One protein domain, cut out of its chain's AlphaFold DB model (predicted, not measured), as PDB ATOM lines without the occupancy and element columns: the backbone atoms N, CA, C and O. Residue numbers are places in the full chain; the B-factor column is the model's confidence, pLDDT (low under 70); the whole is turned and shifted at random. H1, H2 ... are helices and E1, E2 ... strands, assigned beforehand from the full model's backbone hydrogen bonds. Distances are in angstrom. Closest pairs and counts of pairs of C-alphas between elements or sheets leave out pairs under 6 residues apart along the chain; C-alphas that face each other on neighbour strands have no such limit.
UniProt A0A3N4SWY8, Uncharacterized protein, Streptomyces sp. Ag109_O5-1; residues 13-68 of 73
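What this domain is: This is residues 13 to 68 of the 73 residues of an uncharacterized protein of Streptomyces sp. Ag109_O5-1 (UniProt A0A3N4SWY8). The model is a flat, open U, with the strand hairpin of E1 and E2 as one arm, the long helix H1 as the base, and residues 56 to 61 with the short helix H2 as the other arm. The base of the hairpin meets the first part of H1, and the space between the two arms is empty. The printed part has 56 residues, with two named strands followed by two named helices, in the order E1, E2, H1, H2; the sheet E1 - E2 is antiparallel, and the class is mixed, helices and strands. The whole is only just extended, close to loose, with a radius of gyration of the C-alphas of 15.5 A and spans of 36 by 32 by 11 A.

Where its parts are: After residues 13 to 17, strand E1 holds residues 18 to 23 and begins at C-alpha 18 (-39.665, 7.328, -26.442). Strand E2, residues 31 to 37, is 16.4 A long. Helix H1, residues 39 to 55, is 24.6 A long and ends at C-alpha 55 (-31.176, 25.223, -16.213). Helix H2, residues 62 to 66, ends at C-alpha 66 (-30.091, 14.487, 1.061).

How they stand to each other: E1 and E2 form a hairpin, antiparallel at 148 degrees between their directions. N 20 and O 35, 3.0 A apart, and N 37 and O 18, 2.8 A apart, are within hydrogen-bond range. The closest C-alphas of E1 and H1 are those of Ala 18 and Ala 42, 4.9 A apart. H2 is apart from E1, E2 and H1. In H1 and H2 every O i to N i+4 pair is within hydrogen-bond range.

The domain as a whole: The C-alphas farthest apart, those of Gly 38 and Glu 63, are 39.0 A from each other. Residues 50 to 58 and 60 to 66 stand free. The link from E2 to H1 is tight, and those from E1 to E2 and from H1 to H2 are short. The printed part has no cut, its mean pLDDT is 90.0, and no printed residue is under 70.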
ATOM      1  N   ALA A  13     -36.577   8.610 -23.229       94.75
ATOM      2  CA  ALA A  13     -36.539   9.105 -24.598       94.75
ATOM      3  C   ALA A  13     -35.115   9.100 -25.160       94.75
ATOM      4  O   ALA A  13     -34.147   9.373 -24.452       94.75
ATOM      5  N   SER A  14     -35.019   8.824 -26.454       94.81
ATOM      6  CA  SER A  14     -33.862   9.074 -27.311       94.81
ATOM      7  C   SER A  14     -34.300   9.923 -28.507       94.81
ATOM      8  O   SER A  14     -35.485  10.190 -28.703       94.81
ATOM      9  N   GLU A  15     -33.371  10.327 -29.367       94.00
ATOM     10  CA  GLU A  15     -33.693  11.067 -30.592       94.00
ATOM     11  C   GLU A  15     -34.510  10.243 -31.612       94.00
ATOM     12  O   GLU A  15     -34.992  10.796 -32.605       94.00
ATOM     13  N   SER A  16     -34.654   8.927 -31.408       95.62
ATOM     14  CA  SER A  16     -35.357   8.020 -32.323       95.62
ATOM     15  C   SER A  16     -36.694   7.497 -31.794       95.62
ATOM     16  O   SER A  16     -37.590   7.252 -32.604       95.62
ATOM     17  N   ALA A  17     -36.851   7.336 -30.478       96.44
ATOM     18  CA  ALA A  17     -38.065   6.803 -29.863       96.44
ATOM     19  C   ALA A  17     -38.199   7.235 -28.399       96.44
ATOM     20  O   ALA A  17     -37.213   7.568 -27.743       96.44
ATOM     21  N   ALA A  18     -39.421   7.186 -27.871       95.75
ATOM     22  CA  ALA A  18     -39.665   7.328 -26.442       95.75
ATOM     23  C   ALA A  18     -40.626   6.249 -25.947       95.75
ATOM     24  O   ALA A  18     -41.471   5.769 -26.698       95.75
ATOM     25  N   VAL A  19     -40.489   5.859 -24.686       94.25
ATOM     26  CA  VAL A  19     -41.334   4.855 -24.041       94.25
ATOM     27  C   VAL A  19     -41.891   5.440 -22.756       94.25
ATOM     28  O   VAL A  19     -41.137   5.954 -21.931       94.25
ATOM     29  N   VAL A  20     -43.206   5.326 -22.582       91.88
ATOM     30  CA  VAL A  20     -43.863   5.489 -21.281       91.88
ATOM     31  C   VAL A  20     -43.983   4.092 -20.670       91.88
ATOM     32  O   VAL A  20     -44.820   3.315 -21.144       91.88
ATOM     33  N   PRO A  21     -43.127   3.715 -19.705       89.00
ATOM     34  CA  PRO A  21     -43.207   2.410 -19.074       89.00
ATOM     35  C   PRO A  21     -44.510   2.288 -18.275       89.00
ATOM     36  O   PRO A  21     -44.961   3.236 -17.630       89.00
ATOM     37  N   LEU A  22     -45.127   1.114 -18.346       85.62
ATOM     38  CA  LEU A  22     -46.321   0.752 -17.593       85.62
ATOM     39  C   LEU A  22     -45.926  -0.228 -16.480       85.62
ATOM     40  O   LEU A  22     -45.059  -1.079 -16.716       85.62
ATOM     41  N   PRO A  23     -46.518  -0.110 -15.276       84.31
ATOM     42  CA  PRO A  23     -46.275  -1.061 -14.200       84.31
ATOM     43  C   PRO A  23     -46.500  -2.493 -14.670       84.31
ATOM     44  O   PRO A  23     -47.400  -2.758 -15.470       84.31
ATOM     45  N   SER A  24     -45.680  -3.407 -14.161       82.62
ATOM     46  CA  SER A  24     -45.770  -4.806 -14.533       82.62
ATOM     47  C   SER A  24     -47.125  -5.388 -14.155       82.62
ATOM     48  O   SER A  24     -47.627  -5.193 -13.049       82.62
ATOM     49  N   PHE A  25     -47.687  -6.183 -15.063       79.69
ATOM     50  CA  PHE A  25     -48.872  -6.987 -14.760       79.69
ATOM     51  C   PHE A  25     -48.544  -8.231 -13.917       79.69
ATOM     52  O   PHE A  25     -49.454  -8.912 -13.446       79.69
ATOM     53  N   HIS A  26     -47.257  -8.532 -13.724       81.69
ATOM     54  CA  HIS A  26     -46.759  -9.777 -13.136       81.69
ATOM     55  C   HIS A  26     -45.967  -9.579 -11.833       81.69
ATOM     56  O   HIS A  26     -45.616 -10.565 -11.186       81.69
ATOM     57  N   GLY A  27     -45.686  -8.340 -11.419       73.38
ATOM     58  CA  GLY A  27     -44.945  -8.052 -10.191       73.38
ATOM     59  C   GLY A  27     -45.086  -6.599  -9.738       73.38
ATOM     60  O   GLY A  27     -45.336  -5.715 -10.549       73.38
ATOM     61  N   ALA A  28     -44.928  -6.357  -8.435       74.56
ATOM     62  CA  ALA A  28     -45.128  -5.035  -7.833       74.56
ATOM     63  C   ALA A  28     -43.973  -4.046  -8.086       74.56
ATOM     64  O   ALA A  28     -44.178  -2.840  -8.001       74.56
ATOM     65  N   ASP A  29     -42.781  -4.548  -8.428       71.94
ATOM     66  CA  ASP A  29     -41.534  -3.770  -8.381       71.94
ATOM     67  C   ASP A  29     -40.886  -3.547  -9.763       71.94
ATOM     68  O   ASP A  29     -39.681  -3.308  -9.860       71.94
ATOM     69  N   GLY A  30     -41.643  -3.656 -10.860       74.12
ATOM     70  CA  GLY A  30     -41.072  -3.574 -12.208       74.12
ATOM     71  C   GLY A  30     -41.997  -3.000 -13.274       74.12
ATOM     72  O   GLY A  30     -43.187  -2.796 -13.055       74.12
ATOM     73  N   PHE A  31     -41.424  -2.784 -14.457       82.12
ATOM     74  CA  PHE A  31     -42.114  -2.365 -15.676       82.12
ATOM     75  C   PHE A  31     -41.837  -3.419 -16.755       82.12
ATOM     76  O   PHE A  31     -40.682  -3.601 -17.143       82.12
ATOM     77  N   ASP A  32     -42.859  -4.149 -17.205       83.94
ATOM     78  CA  ASP A  32     -42.714  -5.219 -18.214       83.94
ATOM     79  C   ASP A  32     -43.253  -4.830 -19.599       83.94
ATOM     80  O   ASP A  32     -42.957  -5.486 -20.599       83.94
ATOM     81  N   CYS A  33     -44.013  -3.740 -19.671       85.38
ATOM     82  CA  CYS A  33     -44.611  -3.225 -20.889       85.38
ATOM     83  C   CYS A  33     -44.591  -1.692 -20.901       85.38
ATOM     84  O   CYS A  33     -44.215  -1.036 -19.931       85.38
ATOM     85  N   GLY A  34     -44.950  -1.099 -22.037       88.69
ATOM     86  CA  GLY A  34     -44.930   0.346 -22.203       88.69
ATOM     87  C   GLY A  34     -45.597   0.796 -23.491       88.69
ATOM     88  O   GLY A  34     -45.835   0.001 -24.403       88.69
ATOM     89  N   VAL A  35     -45.883   2.091 -23.569       91.44
ATOM     90  CA  VAL A  35     -46.383   2.731 -24.789       91.44
ATOM     91  C   VAL A  35     -45.204   3.312 -25.553       91.44
ATOM     92  O   VAL A  35     -44.502   4.183 -25.036       91.44
ATOM     93  N   LEU A  36     -44.994   2.836 -26.782       95.06
ATOM     94  CA  LEU A  36     -43.977   3.374 -27.679       95.06
ATOM     95  C   LEU A  36     -44.504   4.629 -28.377       95.06
ATOM     96  O   LEU A  36     -45.564   4.619 -29.004       95.06
ATOM     97  N   LEU A  37     -43.724   5.696 -28.304       93.56
ATOM     98  CA  LEU A  37     -43.939   6.943 -29.013       93.56
ATOM     99  C   LEU A  37     -42.949   7.044 -30.173       93.56
ATOM    100  O   LEU A  37     -41.768   6.705 -30.051       93.56
ATOM    101  N   GLY A  38     -43.450   7.522 -31.310       94.38
ATOM    102  CA  GLY A  38     -42.649   7.719 -32.509       94.38
ATOM    103  C   GLY A  38     -41.643   8.865 -32.380       94.38
ATOM    104  O   GLY A  38     -41.673   9.666 -31.445       94.38
ATOM    105  N   ARG A  39     -40.772   8.965 -33.388       95.06
ATOM    106  CA  ARG A  39     -39.656   9.919 -33.451       95.06
ATOM    107  C   ARG A  39     -40.042  11.371 -33.156       95.06
ATOM    108  O   ARG A  39     -39.288  12.061 -32.486       95.06
ATOM    109  N   GLU A  40     -41.178  11.842 -33.663       94.75
ATOM    110  CA  GLU A  40     -41.603  13.238 -33.487       94.75
ATOM    111  C   GLU A  40     -41.771  13.598 -32.004       94.75
ATOM    112  O   GLU A  40     -41.149  14.542 -31.517       94.75
ATOM    113  N   ALA A  41     -42.532  12.785 -31.266       93.50
ATOM    114  CA  ALA A  41     -42.705  12.953 -29.827       93.50
ATOM    115  C   ALA A  41     -41.376  12.784 -29.075       93.50
ATOM    116  O   ALA A  41     -41.070  13.556 -28.168       93.50
ATOM    117  N   ALA A  42     -40.560  11.809 -29.483       95.75
ATOM    118  CA  ALA A  42     -39.274  11.530 -28.855       95.75
ATOM    119  C   ALA A  42     -38.303  12.723 -28.931       95.75
ATOM    120  O   ALA A  42     -37.721  13.118 -27.922       95.75
ATOM    121  N   VAL A  43     -38.191  13.360 -30.102       96.81
ATOM    122  CA  VAL A  43     -37.339  14.544 -30.300       96.81
ATOM    123  C   VAL A  43     -37.788  15.710 -29.419       96.81
ATOM    124  O   VAL A  43     -36.940  16.364 -28.811       96.81
ATOM    125  N   GLY A  44     -39.099  15.949 -29.309       94.81
ATOM    126  CA  GLY A  44     -39.640  16.992 -28.434       94.81
ATOM    127  C   GLY A  44     -39.272  16.772 -26.963       94.81
ATOM    128  O   GLY A  44     -38.799  17.695 -26.301       94.81
ATOM    129  N   LEU A  45     -39.409  15.534 -26.477       94.06
ATOM    130  CA  LEU A  45     -39.039  15.161 -25.105       94.06
ATOM    131  C   LEU A  45     -37.536  15.326 -24.845       94.06
ATOM    132  O   LEU A  45     -37.149  15.856 -23.805       94.06
ATOM    133  N   VAL A  46     -36.681  14.929 -25.794       95.19
ATOM    134  CA  VAL A  46     -35.224  15.116 -25.679       95.19
ATOM    135  C   VAL A  46     -34.857  16.597 -25.642       95.19
ATOM    136  O   VAL A  46     -34.025  16.998 -24.830       95.19
ATOM    137  N   HIS A  47     -35.464  17.418 -26.500       95.88
ATOM    138  CA  HIS A  47     -35.204  18.856 -26.510       95.88
ATOM    139  C   HIS A  47     -35.571  19.490 -25.171       95.88
ATOM    140  O   HIS A  47     -34.740  20.161 -24.560       95.88
ATOM    141  N   HIS A  48     -36.764  19.175 -24.670       92.44
ATOM    142  CA  HIS A  48     -37.211  19.641 -23.367       92.44
ATOM    143  C   HIS A  48     -36.265  19.202 -22.238       92.44
ATOM    144  O   HIS A  48     -35.874  20.013 -21.401       92.44
ATOM    145  N   GLY A  49     -35.817  17.941 -22.244       91.25
ATOM    146  CA  GLY A  49     -34.843  17.441 -21.271       91.25
ATOM    147  C   GLY A  49     -33.504  18.184 -21.318       91.25
ATOM    148  O   GLY A  49     -32.910  18.448 -20.274       91.25
ATOM    149  N   ARG A  50     -33.034  18.578 -22.509       93.62
ATOM    150  CA  ARG A  50     -31.813  19.389 -22.664       93.62
ATOM    151  C   ARG A  50     -31.988  20.803 -22.111       93.62
ATOM    152  O   ARG A  50     -31.088  21.282 -21.431       93.62
ATOM    153  N   GLU A  51     -33.127  21.446 -22.363       94.69
ATOM    154  CA  GLU A  51     -33.454  22.767 -21.800       94.69
ATOM    155  C   GLU A  51     -33.533  22.722 -20.266       94.69
ATOM    156  O   GLU A  51     -32.941  23.558 -19.577       94.69
ATOM    157  N   ALA A  52     -34.204  21.704 -19.722       90.19
ATOM    158  CA  ALA A  52     -34.287  21.484 -18.282       90.19
ATOM    159  C   ALA A  52     -32.899  21.231 -17.674       90.19
ATOM    160  O   ALA A  52     -32.538  21.856 -16.683       90.19
ATOM    161  N   CYS A  53     -32.077  20.386 -18.303       88.00
ATOM    162  CA  CYS A  53     -30.711  20.111 -17.853       88.00
ATOM    163  C   CYS A  53     -29.825  21.367 -17.875       88.00
ATOM    164  O   CYS A  53     -29.089  21.618 -16.926       88.00
ATOM    165  N   ALA A  54     -29.940  22.202 -18.911       91.62
ATOM    166  CA  ALA A  54     -29.182  23.449 -19.014       91.62
ATOM    167  C   ALA A  54     -29.528  24.468 -17.911       91.62
ATOM    168  O   ALA A  54     -28.708  25.329 -17.601       91.62
ATOM    169  N   SER A  55     -30.727  24.378 -17.328       85.19
ATOM    170  CA  SER A  55     -31.176  25.223 -16.213       85.19
ATOM    171  C   SER A  55     -31.064  24.546 -14.842       85.19
ATOM    172  O   SER A  55     -31.341  25.180 -13.823       85.19
ATOM    173  N   ALA A  56     -30.653  23.276 -14.799       88.44
ATOM    174  CA  ALA A  56     -30.539  22.516 -13.568       88.44
ATOM    175  C   ALA A  56     -29.298  22.930 -12.769       88.44
ATOM    176  O   ALA A  56     -28.239  23.229 -13.321       88.44
ATOM    177  N   GLN A  57     -29.422  22.888 -11.442       87.06
ATOM    178  CA  GLN A  57     -28.279  23.031 -10.550       87.06
ATOM    179  C   GLN A  57     -27.598  21.660 -10.379       87.06
ATOM    180  O   GLN A  57     -28.287  20.698 -10.026       87.06
ATOM    181  N   PRO A  58     -26.274  21.541 -10.585       88.06
ATOM    182  CA  PRO A  58     -25.557  20.295 -10.343       88.06
ATOM    183  C   PRO A  58     -25.673  19.845  -8.884       88.06
ATOM    184  O   PRO A  58     -25.530  20.642  -7.955       88.06
ATOM    185  N   VAL A  59     -25.891  18.546  -8.685       91.62
ATOM    186  CA  VAL A  59     -25.878  17.899  -7.368       91.62
ATOM    187  C   VAL A  59     -24.678  16.958  -7.331       91.62
ATOM    188  O   VAL A  59     -24.729  15.852  -7.863       91.62
ATOM    189  N   GLU A  60     -23.574  17.423  -6.745       94.56
ATOM    190  CA  GLU A  60     -22.272  16.734  -6.811       94.56
ATOM    191  C   GLU A  60     -21.918  15.953  -5.537       94.56
ATOM    192  O   GLU A  60     -20.994  15.139  -5.543       94.56
ATOM    193  N   THR A  61     -22.639  16.181  -4.435       95.62
ATOM    194  CA  THR A  61     -22.363  15.553  -3.134       95.62
ATOM    195  C   THR A  61     -23.578  14.824  -2.584       95.62
ATOM    196  O   THR A  61     -24.727  15.174  -2.864       95.62
ATOM    197  N   ILE A  62     -23.334  13.811  -1.750       93.75
ATOM    198  CA  ILE A  62     -24.410  13.047  -1.110       93.75
ATOM    199  C   ILE A  62     -25.212  13.912  -0.130       93.75
ATOM    200  O   ILE A  62     -26.416  13.721   0.025       93.75
ATOM    201  N   GLU A  63     -24.574  14.893   0.509       94.62
ATOM    202  CA  GLU A  63     -25.235  15.869   1.374       94.62
ATOM    203  C   GLU A  63     -26.211  16.737   0.578       94.62
ATOM    204  O   GLU A  63     -27.331  16.960   1.035       94.62
ATOM    205  N   ALA A  64     -25.826  17.170  -0.630       91.94
ATOM    206  CA  ALA A  64     -26.699  17.937  -1.511       91.94
ATOM    207  C   ALA A  64     -27.907  17.107  -1.973       91.94
ATOM    208  O   ALA A  64     -29.021  17.621  -1.969       91.94
ATOM    209  N   VAL A  65     -27.718  15.813  -2.273       90.75
ATOM    210  CA  VAL A  65     -28.833  14.889  -2.565       90.75
ATOM    211  C   VAL A  65     -29.797  14.806  -1.380       90.75
ATOM    212  O   VAL A  65     -31.005  14.930  -1.555       90.75
ATOM    213  N   ARG A  66     -29.276  14.620  -0.162       91.25
ATOM    214  CA  ARG A  66     -30.091  14.487   1.061       91.25
ATOM    215  C   ARG A  66     -30.852  15.761   1.429       91.25
ATOM    216  O   ARG A  66     -31.832  15.674   2.158       91.25
ATOM    217  N   ALA A  67     -30.389  16.918   0.964       90.75
ATOM    218  CA  ALA A  67     -31.036  18.205   1.193       90.75
ATOM    219  C   ALA A  67     -32.161  18.511   0.187       90.75
ATOM    220  O   ALA A  67     -32.871  19.502   0.372       90.75
ATOM    221  N   LEU A  68     -32.330  17.703  -0.868       88.50
ATOM    222  CA  LEU A  68     -33.420  17.890  -1.824       88.50
ATOM    223  C   LEU A  68     -34.779  17.670  -1.138       88.50
ATOM    224  O   LEU A  68     -34.922  16.735  -0.344       88.50
TER     225      LEU A  68